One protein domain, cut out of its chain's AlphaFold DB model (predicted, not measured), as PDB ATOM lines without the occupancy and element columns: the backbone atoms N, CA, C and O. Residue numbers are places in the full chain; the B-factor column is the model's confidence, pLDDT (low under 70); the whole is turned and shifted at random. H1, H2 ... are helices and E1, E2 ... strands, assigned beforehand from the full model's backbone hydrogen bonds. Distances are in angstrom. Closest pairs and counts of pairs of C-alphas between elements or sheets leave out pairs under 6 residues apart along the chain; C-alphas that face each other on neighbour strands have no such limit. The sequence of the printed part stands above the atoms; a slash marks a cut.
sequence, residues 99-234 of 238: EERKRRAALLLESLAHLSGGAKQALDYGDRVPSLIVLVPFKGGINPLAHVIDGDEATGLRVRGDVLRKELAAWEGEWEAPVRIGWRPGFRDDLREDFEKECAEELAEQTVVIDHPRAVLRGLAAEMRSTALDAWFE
ATOM      1  N   GLU A  99     169.418 157.707 151.113       93.44
ATOM      2  CA  GLU A  99     168.765 156.431 150.798       93.44
ATOM      3  C   GLU A  99     169.592 155.545 149.851       93.44
ATOM      4  O   GLU A  99     169.734 154.342 150.078       93.44
ATOM      5  N   GLU A 100     170.237 156.127 148.837       92.38
ATOM      6  CA  GLU A 100     171.113 155.372 147.932       92.38
ATOM      7  C   GLU A 100     172.405 154.932 148.639       92.38
ATOM      8  O   GLU A 100     172.926 153.838 148.398       92.38
ATOM      9  N   ARG A 101     172.917 155.756 149.557       94.56
ATOM     10  CA  ARG A 101     174.115 155.445 150.354       94.56
ATOM     11  C   ARG A 101     173.843 154.283 151.315       94.56
ATOM     12  O   ARG A 101     174.600 153.309 151.328       94.56
ATOM     13  N   LYS A 102     172.715 154.333 152.026       96.38
ATOM     14  CA  LYS A 102     172.196 153.271 152.899       96.38
ATOM     15  C   LYS A 102     171.974 151.969 152.143       96.38
ATOM     16  O   LYS A 102     172.452 150.914 152.566       96.38
ATOM     17  N   ARG A 103     171.345 152.041 150.963       95.81
ATOM     18  CA  ARG A 103     171.133 150.879 150.086       95.81
ATOM     19  C   ARG A 103     172.446 150.183 149.728       95.81
ATOM     20  O   ARG A 103     172.509 148.956 149.775       95.81
ATOM     21  N   ARG A 104     173.498 150.940 149.395       95.62
ATOM     22  CA  ARG A 104     174.826 150.388 149.059       95.62
ATOM     23  C   ARG A 104     175.503 149.712 150.249       95.62
ATOM     24  O   ARG A 104     176.036 148.616 150.083       95.62
ATOM     25  N   ALA A 105     175.465 150.333 151.429       97.25
ATOM     26  CA  ALA A 105     176.012 149.742 152.652       97.25
ATOM     27  C   ALA A 105     175.308 148.420 152.993       97.25
ATOM     28  O   ALA A 105     175.953 147.398 153.223       97.25
ATOM     29  N   ALA A 106     173.977 148.421 152.941       97.69
ATOM     30  CA  ALA A 106     173.175 147.245 153.225       97.69
ATOM     31  C   ALA A 106     173.406 146.114 152.207       97.69
ATOM     32  O   ALA A 106     173.562 144.957 152.595       97.69
ATOM     33  N   LEU A 107     173.519 146.446 150.914       96.75
ATOM     34  CA  LEU A 107     173.820 145.472 149.862       96.75
ATOM     35  C   LEU A 107     175.188 144.803 150.065       96.75
ATOM     36  O   LEU A 107     175.324 143.603 149.821       96.75
ATOM     37  N   LEU A 108     176.196 145.548 150.529       95.81
ATOM     38  CA  LEU A 108     177.503 144.986 150.878       95.81
ATOM     39  C   LEU A 108     177.377 143.962 152.017       95.81
ATOM     40  O   LEU A 108     177.864 142.841 151.882       95.81
ATOM     41  N   LEU A 109     176.695 144.317 153.109       96.19
ATOM     42  CA  LEU A 109     176.489 143.431 154.263       96.19
ATOM     43  C   LEU A 109     175.700 142.165 153.894       96.19
ATOM     44  O   LEU A 109     176.060 141.057 154.294       96.19
ATOM     45  N   GLU A 110     174.665 142.296 153.067       95.50
ATOM     46  CA  GLU A 110     173.909 141.153 152.544       95.50
ATOM     47  C   GLU A 110     174.756 140.268 151.640       95.50
ATOM     48  O   GLU A 110     174.687 139.042 151.737       95.50
ATOM     49  N   SER A 111     175.593 140.874 150.797       92.69
ATOM     50  CA  SER A 111     176.532 140.137 149.954       92.69
ATOM     51  C   SER A 111     177.502 139.321 150.809       92.69
ATOM     52  O   SER A 111     177.723 138.151 150.507       92.69
ATOM     53  N   LEU A 112     178.003 139.880 151.922       91.19
ATOM     54  CA  LEU A 112     178.812 139.141 152.900       91.19
ATOM     55  C   LEU A 112     178.030 137.984 153.538       91.19
ATOM     56  O   LEU A 112     178.568 136.889 153.683       91.19
ATOM     57  N   ALA A 113     176.749 138.184 153.862       92.06
ATOM     58  CA  ALA A 113     175.894 137.122 154.398       92.06
ATOM     59  C   ALA A 113     175.640 136.003 153.373       92.06
ATOM     60  O   ALA A 113     175.396 134.855 153.751       92.06
ATOM     61  N   HIS A 114     175.674 136.339 152.082       86.50
ATOM     62  CA  HIS A 114     175.458 135.440 150.951       86.50
ATOM     63  C   HIS A 114     176.737 134.836 150.364       86.50
ATOM     64  O   HIS A 114     176.626 133.956 149.501       86.50
ATOM     65  N   LEU A 115     177.919 135.249 150.841       82.00
ATOM     66  CA  LEU A 115     179.194 134.656 150.445       82.00
ATOM     67  C   LEU A 115     179.107 133.140 150.582       82.00
ATOM     68  O   LEU A 115     178.822 132.601 151.648       82.00
ATOM     69  N   SER A 116     179.297 132.460 149.460       72.06
ATOM     70  CA  SER A 116     179.200 131.014 149.348       72.06
ATOM     71  C   SER A 116     180.132 130.522 148.246       72.06
ATOM     72  O   SER A 116     180.530 131.277 147.357       72.06
ATOM     73  N   GLY A 117     180.486 129.240 148.318       65.12
ATOM     74  CA  GLY A 117     181.340 128.573 147.340       65.12
ATOM     75  C   GLY A 117     182.828 128.607 147.685       65.12
ATOM     76  O   GLY A 117     183.230 129.067 148.744       65.12
ATOM     77  N   GLY A 118     183.629 128.097 146.752       61.16
ATOM     78  CA  GLY A 118     185.091 128.067 146.762       61.16
ATOM     79  C   GLY A 118     185.606 128.219 145.329       61.16
ATOM     80  O   GLY A 118     184.828 128.114 144.375       61.16
ATOM     81  N   ALA A 119     186.901 128.496 145.148       55.62
ATOM     82  CA  ALA A 119     187.478 128.655 143.812       55.62
ATOM     83  C   ALA A 119     187.155 127.429 142.926       55.62
ATOM     84  O   ALA A 119     187.245 126.291 143.382       55.62
ATOM     85  N   LYS A 120     186.737 127.675 141.673       60.72
ATOM     86  CA  LYS A 120     186.388 126.651 140.662       60.72
ATOM     87  C   LYS A 120     185.344 125.605 141.117       60.72
ATOM     88  O   LYS A 120     185.633 124.414 141.116       60.72
ATOM     89  N   GLN A 121     184.126 126.022 141.476       55.41
ATOM     90  CA  GLN A 121     183.016 125.092 141.783       55.41
ATOM     91  C   GLN A 121     183.359 124.033 142.858       55.41
ATOM     92  O   GLN A 121     182.977 122.875 142.735       55.41
ATOM     93  N   ALA A 122     184.078 124.430 143.915       55.44
ATOM     94  CA  ALA A 122     184.457 123.562 145.039       55.44
ATOM     95  C   ALA A 122     185.508 122.466 144.754       55.44
ATOM     96  O   ALA A 122     185.704 121.603 145.607       55.44
ATOM     97  N   LEU A 123     186.258 122.537 143.642       54.62
ATOM     98  CA  LEU A 123     187.422 121.658 143.404       54.62
ATOM     99  C   LEU A 123     188.439 121.679 144.563       54.62
ATOM    100  O   LEU A 123     189.063 120.658 144.841       54.62
ATOM    101  N   ASP A 124     188.551 122.812 145.265       55.31
ATOM    102  CA  ASP A 124     189.491 123.008 146.377       55.31
ATOM    103  C   ASP A 124     188.833 122.986 147.776       55.31
ATOM    104  O   ASP A 124     189.467 123.396 148.745       55.31
ATOM    105  N   TYR A 125     187.569 122.550 147.909       57.28
ATOM    106  CA  TYR A 125     186.854 122.355 149.194       57.28
ATOM    107  C   TYR A 125     186.883 123.525 150.205       57.28
ATOM    108  O   TYR A 125     186.601 123.336 151.388       57.28
ATOM    109  N   GLY A 126     187.214 124.743 149.775       61.50
ATOM    110  CA  GLY A 126     187.257 125.901 150.663       61.50
ATOM    111  C   GLY A 126     185.862 126.464 150.894       61.50
ATOM    112  O   GLY A 126     185.339 127.122 149.995       61.50
ATOM    113  N   ASP A 127     185.293 126.246 152.081       71.19
ATOM    114  CA  ASP A 127     184.130 127.010 152.542       71.19
ATOM    115  C   ASP A 127     184.547 128.483 152.706       71.19
ATOM    116  O   ASP A 127     185.536 128.795 153.372       71.19
ATOM    117  N   ARG A 128     183.840 129.392 152.027       76.38
ATOM    118  CA  ARG A 128     184.050 130.848 152.110       76.38
ATOM    119  C   ARG A 128     182.962 131.548 152.918       76.38
ATOM    120  O   ARG A 128     182.984 132.774 153.012       76.38
ATOM    121  N   VAL A 129     182.019 130.793 153.482       83.25
ATOM    122  CA  VAL A 129     181.028 131.332 154.409       83.25
ATOM    123  C   VAL A 129     181.754 131.762 155.691       83.25
ATOM    124  O   VAL A 129     182.517 130.969 156.245       83.25
ATOM    125  N   PRO A 130     181.527 132.986 156.202       89.44
ATOM    126  CA  PRO A 130     182.081 133.395 157.486       89.44
ATOM    127  C   PRO A 130     181.602 132.467 158.609       89.44
ATOM    128  O   PRO A 130     180.397 132.341 158.839       89.44
ATOM    129  N   SER A 131     182.538 131.832 159.316       92.62
ATOM    130  CA  SER A 131     182.241 131.054 160.528       92.62
ATOM    131  C   SER A 131     182.212 131.927 161.786       92.62
ATOM    132  O   SER A 131     181.454 131.641 162.709       92.62
ATOM    133  N   LEU A 132     183.004 133.001 161.794       94.81
ATOM    134  CA  LEU A 132     183.088 133.999 162.856       94.81
ATOM    135  C   LEU A 132     183.246 135.393 162.230       94.81
ATOM    136  O   LEU A 132     184.007 135.559 161.276       94.81
ATOM    137  N   ILE A 133     182.541 136.389 162.759       95.44
ATOM    138  CA  ILE A 133     182.700 137.805 162.415       95.44
ATOM    139  C   ILE A 133     182.437 138.655 163.658       95.44
ATOM    140  O   ILE A 133     181.507 138.374 164.403       95.44
ATOM    141  N   VAL A 134     183.239 139.696 163.877       96.81
ATOM    142  CA  VAL A 134     183.033 140.673 164.956       96.81
ATOM    143  C   VAL A 134     182.997 142.053 164.319       96.81
ATOM    144  O   VAL A 134     183.891 142.405 163.549       96.81
ATOM    145  N   LEU A 135     181.934 142.803 164.591       96.88
ATOM    146  CA  LEU A 135     181.679 144.129 164.039       96.88
ATOM    147  C   LEU A 135     181.435 145.103 165.183       96.88
ATOM    148  O   LEU A 135     180.605 144.847 166.053       96.88
ATOM    149  N   VAL A 136     182.116 146.242 165.141       96.19
ATOM    150  CA  VAL A 136     181.910 147.342 166.081       96.19
ATOM    151  C   VAL A 136     181.779 148.650 165.296       96.19
ATOM    152  O   VAL A 136     182.628 148.929 164.443       96.19
ATOM    153  N   PRO A 137     180.717 149.437 165.522       94.81
ATOM    154  CA  PRO A 137     180.651 150.817 165.057       94.81
ATOM    155  C   PRO A 137     181.717 151.645 165.774       94.81
ATOM    156  O   PRO A 137     181.798 151.606 167.001       94.81
ATOM    157  N   PHE A 138     182.545 152.369 165.021       94.06
ATOM    158  CA  PHE A 138     183.707 153.064 165.571       94.06
ATOM    159  C   PHE A 138     183.936 154.417 164.889       94.06
ATOM    160  O   PHE A 138     183.935 154.521 163.661       94.06
ATOM    161  N   LYS A 139     184.183 155.456 165.686       89.69
ATOM    162  CA  LYS A 139     184.467 156.831 165.271       89.69
ATOM    163  C   LYS A 139     185.939 156.979 164.886       89.69
ATOM    164  O   LYS A 139     186.736 157.639 165.544       89.69
ATOM    165  N   GLY A 140     186.337 156.389 163.764       81.75
ATOM    166  CA  GLY A 140     187.691 156.575 163.248       81.75
ATOM    167  C   GLY A 140     188.159 155.474 162.313       81.75
ATOM    168  O   GLY A 140     187.401 154.602 161.908       81.75
ATOM    169  N   GLY A 141     189.442 155.534 161.953       80.44
ATOM    170  CA  GLY A 141     190.085 154.569 161.054       80.44
ATOM    171  C   GLY A 141     190.870 153.459 161.760       80.44
ATOM    172  O   GLY A 141     191.610 152.738 161.093       80.44
ATOM    173  N   ILE A 142     190.773 153.351 163.087       86.12
ATOM    174  CA  ILE A 142     191.462 152.321 163.877       86.12
ATOM    175  C   ILE A 142     190.544 151.103 164.001       86.12
ATOM    176  O   ILE A 142     189.335 151.244 164.151       86.12
ATOM    177  N   ASN A 143     191.121 149.902 163.925       89.25
ATOM    178  CA  ASN A 143     190.405 148.663 164.204       89.25
ATOM    179  C   ASN A 143     190.726 148.187 165.634       89.25
ATOM    180  O   ASN A 143     191.787 147.580 165.813       89.25
ATOM    181  N   PRO A 144     189.840 148.396 166.628       89.75
ATOM    182  CA  PRO A 144     190.083 147.948 168.004       89.75
ATOM    183  C   PRO A 144     190.004 146.416 168.149       89.75
ATOM    184  O   PRO A 144     190.397 145.851 169.158       89.75
ATOM    185  N   LEU A 145     189.520 145.702 167.128       92.19
ATOM    186  CA  LEU A 145     189.294 144.256 167.184       92.19
ATOM    187  C   LEU A 145     190.512 143.430 166.751       92.19
ATOM    188  O   LEU A 145     190.445 142.200 166.733       92.19
ATOM    189  N   ALA A 146     191.621 144.075 166.374       86.56
ATOM    190  CA  ALA A 146     192.769 143.422 165.743       86.56
ATOM    191  C   ALA A 146     193.381 142.278 166.575       86.56
ATOM    192  O   ALA A 146     193.941 141.346 166.004       86.56
ATOM    193  N   HIS A 147     193.258 142.345 167.904       90.31
ATOM    194  CA  HIS A 147     193.779 141.343 168.837       90.31
ATOM    195  C   HIS A 147     192.689 140.514 169.534       90.31
ATOM    196  O   HIS A 147     193.016 139.594 170.287       90.31
ATOM    197  N   VAL A 148     191.412 140.803 169.265       94.69
ATOM    198  CA  VAL A 148     190.269 140.031 169.778       94.69
ATOM    199  C   VAL A 148     190.201 138.669 169.092       94.69
ATOM    200  O   VAL A 148     189.957 137.663 169.750       94.69
ATOM    201  N   ILE A 149     190.465 138.635 167.783       92.62
ATOM    202  CA  ILE A 149     190.595 137.407 166.993       92.62
ATOM    203  C   ILE A 149     192.021 137.340 166.465       92.62
ATOM    204  O   ILE A 149     192.404 138.133 165.605       92.62
ATOM    205  N   ASP A 150     192.799 136.378 166.946       89.31
ATOM    206  CA  ASP A 150     194.163 136.163 166.475       89.31
ATOM    207  C   ASP A 150     194.526 134.672 166.407       89.31
ATOM    208  O   ASP A 150     193.679 133.789 166.566       89.31
ATOM    209  N   GLY A 151     195.780 134.391 166.058       86.56
ATOM    210  CA  GLY A 151     196.311 133.039 165.989       86.56
ATOM    211  C   GLY A 151     197.523 132.882 166.894       86.56
ATOM    212  O   GLY A 151     198.381 133.761 166.957       86.56
ATOM    213  N   ASP A 152     197.603 131.730 167.541       85.06
ATOM    214  CA  ASP A 152     198.736 131.264 168.327       85.06
ATOM    215  C   ASP A 152     199.302 129.979 167.704       85.06
ATOM    216  O   ASP A 152     198.560 129.104 167.253       85.06
ATOM    217  N   GLU A 153     200.629 129.850 167.659       81.69
ATOM    218  CA  GLU A 153     201.285 128.723 166.981       81.69
ATOM    219  C   GLU A 153     200.976 127.367 167.643       81.69
ATOM    220  O   GLU A 153     200.903 126.334 166.965       81.69
ATOM    221  N   ALA A 154     200.760 127.357 168.962       82.62
ATOM    222  CA  ALA A 154     200.530 126.142 169.735       82.62
ATOM    223  C   ALA A 154     199.042 125.770 169.834       82.62
ATOM    224  O   ALA A 154     198.694 124.588 169.781       82.62
ATOM    225  N   THR A 155     198.157 126.754 169.954       80.12
ATOM    226  CA  THR A 155     196.726 126.547 170.228       80.12
ATOM    227  C   THR A 155     195.834 126.795 169.009       80.12
ATOM    228  O   THR A 155     194.766 126.193 168.901       80.12
ATOM    229  N   GLY A 156     196.314 127.542 168.011       87.38
ATOM    230  CA  GLY A 156     195.567 127.878 166.801       87.38
ATOM    231  C   GLY A 156     194.767 129.169 166.965       87.38
ATOM    232  O   GLY A 156     195.275 130.147 167.500       87.38
ATOM    233  N   LEU A 157     193.535 129.193 166.453       91.69
ATOM    234  CA  LEU A 157     192.627 130.335 166.588       91.69
ATOM    235  C   LEU A 157     192.377 130.658 168.067       91.69
ATOM    236  O   LEU A 157     192.035 129.762 168.836       91.69
ATOM    237  N   ARG A 158     192.467 131.938 168.428       93.19
ATOM    238  CA  ARG A 158     192.002 132.458 169.715       93.19
ATOM    239  C   ARG A 158     190.944 133.525 169.481       93.19
ATOM    240  O   ARG A 158     191.059 134.335 168.561       93.19
ATOM    241  N   VAL A 159     189.935 133.525 170.342       95.50
ATOM    242  CA  VAL A 159     188.894 134.552 170.399       95.50
ATOM    243  C   VAL A 159     188.807 134.989 171.853       95.50
ATOM    244  O   VAL A 159     188.509 134.165 172.707       95.50
ATOM    245  N   ARG A 160     189.172 136.238 172.141       95.69
ATOM    246  CA  ARG A 160     189.468 136.706 173.505       95.69
ATOM    247  C   ARG A 160     188.480 137.780 173.946       95.69
ATOM    248  O   ARG A 160     188.579 138.926 173.500       95.69
ATOM    249  N   GLY A 161     187.533 137.405 174.801       97.19
ATOM    250  CA  GLY A 161     186.547 138.312 175.384       97.19
ATOM    251  C   GLY A 161     187.195 139.292 176.355       97.19
ATOM    252  O   GLY A 161     186.911 140.487 176.305       97.19
ATOM    253  N   ASP A 162     188.168 138.840 177.148       97.19
ATOM    254  CA  ASP A 162     188.933 139.708 178.051       97.19
ATOM    255  C   ASP A 162     189.633 140.871 177.312       97.19
ATOM    256  O   ASP A 162     189.659 142.005 177.798       97.19
ATOM    257  N   VAL A 163     190.180 140.604 176.121       97.12
ATOM    258  CA  VAL A 163     190.808 141.618 175.262       97.12
ATOM    259  C   VAL A 163     189.768 142.547 174.662       97.12
ATOM    260  O   VAL A 163     189.996 143.754 174.659       97.12
ATOM    261  N   LEU A 164     188.624 142.020 174.208       97.62
ATOM    262  CA  LEU A 164     187.528 142.857 173.721       97.62
ATOM    263  C   LEU A 164     187.130 143.883 174.785       97.62
ATOM    264  O   LEU A 164     187.103 145.074 174.498       97.62
ATOM    265  N   ARG A 165     186.903 143.442 176.025       97.31
ATOM    266  CA  ARG A 165     186.504 144.320 177.135       97.31
ATOM    267  C   ARG A 165     187.526 145.423 177.404       97.31
ATOM    268  O   ARG A 165     187.159 146.586 177.543       97.31
ATOM    269  N   LYS A 166     188.818 145.076 177.424       97.38
ATOM    270  CA  LYS A 166     189.910 146.047 177.616       97.38
ATOM    271  C   LYS A 166     189.973 147.075 176.487       97.38
ATOM    272  O   LYS A 166     190.152 148.254 176.770       97.38
ATOM    273  N   GLU A 167     189.811 146.648 175.236       96.25
ATOM    274  CA  GLU A 167     189.789 147.553 174.081       96.25
ATOM    275  C   GLU A 167     188.563 148.475 174.119       96.25
ATOM    276  O   GLU A 167     188.704 149.684 173.970       96.25
ATOM    277  N   LEU A 168     187.367 147.947 174.395       95.38
ATOM    278  CA  LEU A 168     186.153 148.765 174.501       95.38
ATOM    279  C   LEU A 168     186.253 149.806 175.625       95.38
ATOM    280  O   LEU A 168     185.826 150.943 175.431       95.38
ATOM    281  N   ALA A 169     186.848 149.446 176.765       95.81
ATOM    282  CA  ALA A 169     187.095 150.381 177.860       95.81
ATOM    283  C   ALA A 169     188.154 151.439 177.497       95.81
ATOM    284  O   ALA A 169     187.987 152.615 177.805       95.81
ATOM    285  N   ALA A 170     189.235 151.052 176.813       95.50
ATOM    286  CA  ALA A 170     190.282 151.986 176.391       95.50
ATOM    287  C   ALA A 170     189.791 153.008 175.349       95.50
ATOM    288  O   ALA A 170     190.317 154.119 175.285       95.50
ATOM    289  N   TRP A 171     188.789 152.633 174.552       94.12
ATOM    290  CA  TRP A 171     188.190 153.459 173.505       94.12
ATOM    291  C   TRP A 171     186.789 153.973 173.870       94.12
ATOM    292  O   TRP A 171     185.983 154.250 172.978       94.12
ATOM    293  N   GLU A 172     186.466 154.090 175.160       93.94
ATOM    294  CA  GLU A 172     185.164 154.585 175.615       93.94
ATOM    295  C   GLU A 172     184.808 155.933 174.950       93.94
ATOM    296  O   GLU A 172     185.620 156.855 174.877       93.94
ATOM    297  N   GLY A 173     183.589 156.031 174.410       92.44
ATOM    298  CA  GLY A 173     183.105 157.200 173.662       92.44
ATOM    299  C   GLY A 173     183.431 157.206 172.159       92.44
ATOM    300  O   GLY A 173     182.763 157.920 171.397       92.44
ATOM    301  N   GLU A 174     184.384 156.381 171.714       93.69
ATOM    302  CA  GLU A 174     184.758 156.228 170.299       93.69
ATOM    303  C   GLU A 174     184.014 155.082 169.599       93.69
ATOM    304  O   GLU A 174     184.013 155.019 168.374       93.69
ATOM    305  N   TRP A 175     183.335 154.197 170.328       94.44
ATOM    306  CA  TRP A 175     182.501 153.135 169.755       94.44
ATOM    307  C   TRP A 175     181.041 153.248 170.200       94.44
ATOM    308  O   TRP A 175     180.726 153.936 171.171       94.44
ATOM    309  N   GLU A 176     180.141 152.579 169.478       94.69
ATOM    310  CA  GLU A 176     178.708 152.542 169.800       94.69
ATOM    311  C   GLU A 176     178.216 151.098 169.941       94.69
ATOM    312  O   GLU A 176     178.559 150.225 169.142       94.69
ATOM    313  N   ALA A 177     177.398 150.839 170.960       95.44
ATOM    314  CA  ALA A 177     176.795 149.531 171.173       95.44
ATOM    315  C   ALA A 177     175.691 149.220 170.136       95.44
ATOM    316  O   ALA A 177     175.049 150.133 169.611       95.44
ATOM    317  N   PRO A 178     175.412 147.932 169.857       97.44
ATOM    318  CA  PRO A 178     176.147 146.766 170.342       97.44
ATOM    319  C   PRO A 178     177.365 146.414 169.474       97.44
ATOM    320  O   PRO A 178     177.347 146.577 168.247       97.44
ATOM    321  N   VAL A 179     178.381 145.804 170.088       97.88
ATOM    322  CA  VAL A 179     179.359 144.985 169.358       97.88
ATOM    323  C   VAL A 179     178.646 143.722 168.883       97.88
ATOM    324  O   VAL A 179     178.088 142.967 169.678       97.88
ATOM    325  N   ARG A 180     178.633 143.492 167.571       98.25
ATOM    326  CA  ARG A 180     177.890 142.391 166.952       98.25
ATOM    327  C   ARG A 180     178.833 141.255 166.596       98.25
ATOM    328  O   ARG A 180     179.742 141.426 165.784       98.25
ATOM    329  N   ILE A 181     178.580 140.086 167.164       98.19
ATOM    330  CA  ILE A 181     179.378 138.881 166.976       98.19
ATOM    331  C   ILE A 181     178.535 137.855 166.235       98.19
ATOM    332  O   ILE A 181     177.562 137.304 166.740       98.19
ATOM    333  N   GLY A 182     178.912 137.597 164.994       97.75
ATOM    334  CA  GLY A 182     178.386 136.478 164.244       97.75
ATOM    335  C   GLY A 182     179.207 135.234 164.538       97.75
ATOM    336  O   GLY A 182     180.334 135.164 164.063       97.75
ATOM    337  N   TRP A 183     178.661 134.244 165.240       97.69
ATOM    338  CA  TRP A 183     179.336 132.985 165.562       97.69
ATOM    339  C   TRP A 183     178.510 131.785 165.098       97.69
ATOM    340  O   TRP A 183     177.393 131.544 165.561       97.69
ATOM    341  N   ARG A 184     179.036 131.025 164.131       95.06
ATOM    342  CA  ARG A 184     178.349 129.853 163.577       95.06
ATOM    343  C   ARG A 184     178.309 128.731 164.628       95.06
ATOM    344  O   ARG A 184     179.374 128.345 165.104       95.06
ATOM    345  N   PRO A 185     177.134 128.170 164.965       93.75
ATOM    346  CA  PRO A 185     177.060 127.012 165.858       93.75
ATOM    347  C   PRO A 185     177.888 125.835 165.322       93.75
ATOM    348  O   PRO A 185     177.856 125.569 164.116       93.75
ATOM    349  N   GLY A 186     178.624 125.141 166.191       92.12
ATOM    350  CA  GLY A 186     179.510 124.035 165.817       92.12
ATOM    351  C   GLY A 186     180.913 124.469 165.381       92.12
ATOM    352  O   GLY A 186     181.769 123.619 165.129       92.12
ATOM    353  N   PHE A 187     181.176 125.773 165.264       93.00
ATOM    354  CA  PHE A 187     182.510 126.289 164.977       93.00
ATOM    355  C   PHE A 187     183.185 126.726 166.276       93.00
ATOM    356  O   PHE A 187     182.934 127.827 166.754       93.00
ATOM    357  N   ARG A 188     184.087 125.885 166.803       92.94
ATOM    358  CA  ARG A 188     184.879 126.183 168.013       92.94
ATOM    359  C   ARG A 188     183.991 126.527 169.217       92.94
ATOM    360  O   ARG A 188     184.131 127.591 169.813       92.94
ATOM    361  N   ASP A 189     183.044 125.640 169.521       94.69
ATOM    362  CA  ASP A 189     182.068 125.850 170.599       94.69
ATOM    363  C   ASP A 189     182.735 125.990 171.979       94.69
ATOM    364  O   ASP A 189     182.222 126.707 172.827       94.69
ATOM    365  N   ASP A 190     183.906 125.379 172.174       95.31
ATOM    366  CA  ASP A 190     184.761 125.563 173.349       95.31
ATOM    367  C   ASP A 190     185.210 127.024 173.506       95.31
ATOM    368  O   ASP A 190     184.981 127.640 174.545       95.31
ATOM    369  N   LEU A 191     185.756 127.617 172.439       95.75
ATOM    370  CA  LEU A 191     186.138 129.034 172.436       95.75
ATOM    371  C   LEU A 191     184.925 129.954 172.590       95.75
ATOM    372  O   LEU A 191     185.038 131.030 173.173       95.75
ATOM    373  N   ARG A 192     183.773 129.553 172.043       97.06
ATOM    374  CA  ARG A 192     182.525 130.304 172.179       97.06
ATOM    375  C   ARG A 192     182.063 130.343 173.630       97.06
ATOM    376  O   ARG A 192     181.710 131.411 174.112       97.06
ATOM    377  N   GLU A 193     182.074 129.200 174.307       97.56
ATOM    378  CA  GLU A 193     181.671 129.095 175.709       97.56
ATOM    379  C   GLU A 193     182.581 129.939 176.612       97.56
ATOM    380  O   GLU A 193     182.093 130.665 177.477       97.56
ATOM    381  N   ASP A 194     183.897 129.890 176.390       97.19
ATOM    382  CA  ASP A 194     184.855 130.704 177.143       97.19
ATOM    383  C   ASP A 194     184.646 132.205 176.889       97.19
ATOM    384  O   ASP A 194     184.576 132.989 177.838       97.19
ATOM    385  N   PHE A 195     184.437 132.605 175.633       98.06
ATOM    386  CA  PHE A 195     184.122 133.990 175.281       98.06
ATOM    387  C   PHE A 195     182.819 134.477 175.938       98.06
ATOM    388  O   PHE A 195     182.767 135.579 176.484       98.06
ATOM    389  N   GLU A 196     181.760 133.660 175.911       97.94
ATOM    390  CA  GLU A 196     180.470 133.983 176.534       97.94
ATOM    391  C   GLU A 196     180.596 134.152 178.056       97.94
ATOM    392  O   GLU A 196     179.956 135.037 178.626       97.94
ATOM    393  N   LYS A 197     181.461 133.373 178.723       98.31
ATOM    394  CA  LYS A 197     181.772 133.554 180.152       98.31
ATOM    395  C   LYS A 197     182.527 134.854 180.418       98.31
ATOM    396  O   LYS A 197     182.210 135.557 181.374       98.31
ATOM    397  N   GLU A 198     183.526 135.173 179.598       97.94
ATOM    398  CA  GLU A 198     184.341 136.383 179.755       97.94
ATOM    399  C   GLU A 198     183.534 137.674 179.545       97.94
ATOM    400  O   GLU A 198     183.790 138.664 180.236       97.94
ATOM    401  N   CYS A 199     182.560 137.641 178.626       97.81
ATOM    402  CA  CYS A 199     181.675 138.753 178.261       97.81
ATOM    403  C   CYS A 199     180.257 138.641 178.856       97.81
ATOM    404  O   CYS A 199     179.307 139.197 178.303       97.81
ATOM    405  N   ALA A 200     180.075 137.888 179.946       98.06
ATOM    406  CA  ALA A 200     178.748 137.603 180.498       98.06
ATOM    407  C   ALA A 200     177.966 138.872 180.891       98.06
ATOM    408  O   ALA A 200     176.752 138.932 180.697       98.06
ATOM    409  N   GLU A 201     178.661 139.885 181.416       97.44
ATOM    410  CA  GLU A 201     178.079 141.181 181.787       97.44
ATOM    411  C   GLU A 201     177.612 141.940 180.538       97.44
ATOM    412  O   GLU A 201     176.447 142.319 180.437       97.44
ATOM    413  N   GLU A 202     178.475 142.062 179.529       97.81
ATOM    414  CA  GLU A 202     178.171 142.769 178.284       97.81
ATOM    415  C   GLU A 202     177.046 142.098 177.476       97.81
ATOM    416  O   GLU A 202     176.254 142.771 176.810       97.81
ATOM    417  N   LEU A 203     176.947 140.767 177.547       97.69
ATOM    418  CA  LEU A 203     175.849 140.003 176.953       97.69
ATOM    419  C   LEU A 203     174.525 140.250 177.684       97.69
ATOM    420  O   LEU A 203     173.488 140.405 177.035       97.69
ATOM    421  N   ALA A 204     174.547 140.304 179.019       97.75
ATOM    422  CA  ALA A 204     173.363 140.594 179.825       97.75
ATOM    423  C   ALA A 204     172.852 142.028 179.600       97.75
ATOM    424  O   ALA A 204     171.644 142.249 179.529       97.75
ATOM    425  N   GLU A 205     173.767 142.985 179.432       97.25
ATOM    426  CA  GLU A 205     173.467 144.392 179.135       97.25
ATOM    427  C   GLU A 205     173.149 144.656 177.654       97.25
ATOM    428  O   GLU A 205     172.780 145.770 177.286       97.25
ATOM    429  N   GLN A 206     173.280 143.639 176.795       96.88
ATOM    430  CA  GLN A 206     173.136 143.738 175.340       96.88
ATOM    431  C   GLN A 206     174.094 144.747 174.681       96.88
ATOM    432  O   GLN A 206     173.847 145.200 173.562       96.88
ATOM    433  N   THR A 207     175.210 145.085 175.333       97.12
ATOM    434  CA  THR A 207     176.297 145.882 174.738       97.12
ATOM    435  C   THR A 207     177.170 145.031 173.813       97.12
ATOM    436  O   THR A 207     177.777 145.553 172.874       97.12
ATOM    437  N   VAL A 208     177.151 143.709 174.000       98.12
ATOM    438  CA  VAL A 208     177.621 142.695 173.052       98.12
ATOM    439  C   VAL A 208     176.442 141.793 172.686       98.12
ATOM    440  O   VAL A 208     175.660 141.396 173.545       98.12
ATOM    441  N   VAL A 209     176.309 141.439 171.406       98.19
ATOM    442  CA  VAL A 209     175.295 140.482 170.934       98.19
ATOM    443  C   VAL A 209     175.943 139.373 170.118       98.19
ATOM    444  O   VAL A 209     176.797 139.645 169.272       98.19
ATOM    445  N   ILE A 210     175.524 138.125 170.348       98.25
ATOM    446  CA  ILE A 210     176.002 136.948 169.613       98.25
ATOM    447  C   ILE A 210     174.827 136.288 168.888       98.25
ATOM    448  O   ILE A 210     173.824 135.942 169.507       98.25
ATOM    449  N   ASP A 211     174.964 136.070 167.582       98.00
ATOM    450  CA  ASP A 211     174.009 135.303 166.768       98.00
ATOM    451  C   ASP A 211     174.742 134.639 165.584       98.00
ATOM    452  O   ASP A 211     175.959 134.737 165.445       98.00
ATOM    453  N   HIS A 212     174.041 133.950 164.690       97.06
ATOM    454  CA  HIS A 212     174.607 133.399 163.470       97.06
ATOM    455  C   HIS A 212     175.176 134.527 162.573       97.06
ATOM    456  O   HIS A 212     174.495 135.534 162.366       97.06
ATOM    457  N   PRO A 213     176.348 134.363 161.913       96.31
ATOM    458  CA  PRO A 213     176.957 135.399 161.061       96.31
ATOM    459  C   PRO A 213     176.007 136.013 160.030       96.31
ATOM    460  O   PRO A 213     175.964 137.222 159.823       96.31
ATOM    461  N   ARG A 214     175.179 135.167 159.413       95.75
ATOM    462  CA  ARG A 214     174.129 135.597 158.476       95.75
ATOM    463  C   ARG A 214     173.045 136.457 159.125       95.75
ATOM    464  O   ARG A 214     172.565 137.371 158.466       95.75
ATOM    465  N   ALA A 215     172.630 136.136 160.349       97.12
ATOM    466  CA  ALA A 215     171.616 136.896 161.070       97.12
ATOM    467  C   ALA A 215     172.174 138.267 161.464       97.12
ATOM    468  O   ALA A 215     171.563 139.270 161.117       97.12
ATOM    469  N   VAL A 216     173.392 138.315 162.018       98.00
ATOM    470  CA  VAL A 216     174.100 139.568 162.337       98.00
ATOM    471  C   VAL A 216     174.224 140.486 161.121       98.00
ATOM    472  O   VAL A 216     173.836 141.651 161.176       98.00
ATOM    473  N   LEU A 217     174.727 139.965 159.998       97.56
ATOM    474  CA  LEU A 217     174.936 140.761 158.786       97.56
ATOM    475  C   LEU A 217     173.619 141.257 158.173       97.56
ATOM    476  O   LEU A 217     173.541 142.401 157.731       97.56
ATOM    477  N   ARG A 218     172.577 140.418 158.153       97.69
ATOM    478  CA  ARG A 218     171.254 140.797 157.628       97.69
ATOM    479  C   ARG A 218     170.508 141.750 158.555       97.69
ATOM    480  O   ARG A 218     169.848 142.652 158.055       97.69
ATOM    481  N   GLY A 219     170.626 141.560 159.866       97.81
ATOM    482  CA  GLY A 219     170.077 142.460 160.876       97.81
ATOM    483  C   GLY A 219     170.674 143.851 160.724       97.81
ATOM    484  O   GLY A 219     169.940 144.802 160.477       97.81
ATOM    485  N   LEU A 220     172.009 143.945 160.686       97.81
ATOM    486  CA  LEU A 220     172.686 145.219 160.451       97.81
ATOM    487  C   LEU A 220     172.310 145.827 159.089       97.81
ATOM    488  O   LEU A 220     172.084 147.027 158.997       97.81
ATOM    489  N   ALA A 221     172.179 145.025 158.028       97.75
ATOM    490  CA  ALA A 221     171.714 145.520 156.729       97.75
ATOM    491  C   ALA A 221     170.271 146.059 156.764       97.75
ATOM    492  O   ALA A 221     169.946 146.996 156.032       97.75
ATOM    493  N   ALA A 222     169.391 145.478 157.580       97.88
ATOM    494  CA  ALA A 222     168.041 145.988 157.789       97.88
ATOM    495  C   ALA A 222     168.065 147.305 158.582       97.88
ATOM    496  O   ALA A 222     167.419 148.268 158.173       97.88
ATOM    497  N   GLU A 223     168.873 147.385 159.642       96.94
ATOM    498  CA  GLU A 223     169.080 148.612 160.422       96.94
ATOM    499  C   GLU A 223     169.628 149.752 159.553       96.94
ATOM    500  O   GLU A 223     169.119 150.868 159.628       96.94
ATOM    501  N   MET A 224     170.575 149.466 158.651       96.06
ATOM    502  CA  MET A 224     171.122 150.441 157.694       96.06
ATOM    503  C   MET A 224     170.063 151.042 156.772       96.06
ATOM    504  O   MET A 224     170.256 152.143 156.274       96.06
ATOM    505  N   ARG A 225     168.965 150.329 156.496       95.19
ATOM    506  CA  ARG A 225     167.855 150.848 155.680       95.19
ATOM    507  C   ARG A 225     166.838 151.632 156.497       95.19
ATOM    508  O   ARG A 225     166.087 152.417 155.929       95.19
ATOM    509  N   SER A 226     166.809 151.430 157.810       95.50
ATOM    510  CA  SER A 226     166.019 152.259 158.717       95.50
ATOM    511  C   SER A 226     166.668 153.633 158.904       95.50
ATOM    512  O   SER A 226     167.770 153.872 158.425       95.50
ATOM    513  N   THR A 227     166.001 154.536 159.617       93.00
ATOM    514  CA  THR A 227     166.566 155.845 159.979       93.00
ATOM    515  C   THR A 227     167.447 155.801 161.232       93.00
ATOM    516  O   THR A 227     168.067 156.799 161.586       93.00
ATOM    517  N   ALA A 228     167.531 154.652 161.917       92.38
ATOM    518  CA  ALA A 228     168.225 154.528 163.201       92.38
ATOM    519  C   ALA A 228     169.734 154.804 163.107       92.38
ATOM    520  O   ALA A 228     170.330 155.274 164.071       92.38
ATOM    521  N   LEU A 229     170.341 154.524 161.948       95.38
ATOM    522  CA  LEU A 229     171.784 154.635 161.718       95.38
ATOM    523  C   LEU A 229     172.149 155.764 160.744       95.38
ATOM    524  O   LEU A 229     173.281 155.821 160.268       95.38
ATOM    525  N   ASP A 230     171.215 156.672 160.438       95.19
ATOM    526  CA  ASP A 230     171.446 157.759 159.475       95.19
ATOM    527  C   ASP A 230     172.648 158.629 159.880       95.19
ATOM    528  O   ASP A 230     173.448 159.020 159.032       95.19
ATOM    529  N   ALA A 231     172.839 158.847 161.186       93.75
ATOM    530  CA  ALA A 231     173.963 159.610 161.723       93.75
ATOM    531  C   ALA A 231     175.337 159.013 161.365       93.75
ATOM    532  O   ALA A 231     176.300 159.762 161.219       93.75
ATOM    533  N   TRP A 232     175.446 157.694 161.159       94.88
ATOM    534  CA  TRP A 232     176.709 157.057 160.764       94.88
ATOM    535  C   TRP A 232     177.144 157.422 159.341       94.88
ATOM    536  O   TRP A 232     178.313 157.269 158.985       94.88
ATOM    537  N   PHE A 233     176.214 157.885 158.505       94.94
ATOM    538  CA  PHE A 233     176.511 158.368 157.162       94.94
ATOM    539  C   PHE A 233     176.927 159.839 157.158       94.94
ATOM    540  O   PHE A 233     177.314 160.357 156.109       94.94
ATOM    541  N   GLU A 234     176.904 160.526 158.292       91.81
ATOM    542  CA  GLU A 234     177.393 161.891 158.374       91.81
ATOM    543  C   GLU A 234     178.834 161.928 158.877       91.81
ATOM    544  O   GLU A 234     179.249 161.138 159.719       91.81
TER     545      GLU A 234
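This is residues 99 to 234 of the 238 residues of an uncharacterized protein of Streptomyces libani subsp. libani (UniProt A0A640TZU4). A small sheet of three strands, E1, E4 and E5, stands in the middle; H5 covers one face of it, and H1, the longest helix, packs side by side on H5. A second group, the hairpin of E2 and E3 with H2 and H3, lies apart from H1 and H5, and short H4 sits close to E5 and H3. The printed part has 136 residues with six named helices and five named strands, in the order H1, E1, E2, E3, H2, E4, H3, H4, E5, H5, H6, and its class is mixed, helices and strands. The larger sheet runs E1, E4, E5 and is mixed, with E1 antiparallel to E4 and E4 parallel to E5; the smaller, E2 and E3, is antiparallel. The whole is compact, with a radius of gyration of the C-alphas of 16.0 A and spans of 43 by 40 by 26 A.

Begin at the sheet of E1, residues 132 to 135, E4, residues 179 to 183, and E5, residues 208 to 211; E4 is the inner strand. E1 and E4 are antiparallel at 169 degrees, and you will find N 133 and O 182 2.8 A apart, within hydrogen-bond range. E4 and E5 are parallel at 26 degrees, with N 181 and O 209 at 2.8 A. Look next at H5, residues 213 to 225, on one face of this sheet at a height over the sheet of 10.6 A, the two making two layers, helix and sheet. It lies over E4 and only just not over E5, on which 2 of its C-alphas fall, and it runs along the strands, at 0 degrees to E4 on the local plane; Gly 182 and Pro 213 have their closest C-alphas, 3.7 A apart. H1, residues 99 to 114, touches H5 at a shallow tilt of 8 degrees, opposite ways, with the C-alphas of Ala 106 and Ala 221 closest at 4.2 A. H6, residues 230 to 233, only just touches H1, with 3 pairs of C-alphas within 8 A and with residues 101 to 102 of H1 alone; the closest C-alphas are those of Arg 101 and Phe 233, 7.8 A apart. Elsewhere E2, residues 149 to 152, and E3, residues 156 to 159, form a hairpin, antiparallel at 149 degrees, with N 152 and O 156 2.8 A apart, within hydrogen-bond range. H2, residues 161 to 170, touches H3, residues 189 to 198, at a steep tilt of 40 degrees, the same way, with the C-alphas of Gly 161 and Phe 195 closest at 5.0 A. H3 is only just on the sheet of E1, E4 and E5, with 5 pairs of C-alphas within 10 A, and only grazes it; H4, residues 200 to 204, only grazes it too. E4, H3, H4 and E5 form a strand-helix-strand unit, two parallel neighbour strands with helices between, and its crossover is right-handed. Every O i to N i+4 pair is within hydrogen-bond range in H1, H2, H3 and H4, and 8 of 9 in H5; H6 is too short for such a pair.

Find C-alpha 132 at (183.088, 133.999, 162.856), where E1 begins. H1 starts at C-alpha 99, (168.765, 156.431, 150.798), and is 22.0 A long; H5 is 18.7 A, H2 14.2 A, H3 14.1 A and E4 12.6 A. H6 ends at C-alpha 233, (176.511, 158.368, 157.162).

The C-alphas farthest apart are those of Glu 99 and Ala 154, 47.8 A. The printed part has no cut. The links H1 to E1 and E1 to E2 are long. Residues 117 to 126 have pLDDT under 70; the mean of the printed part is 91.1.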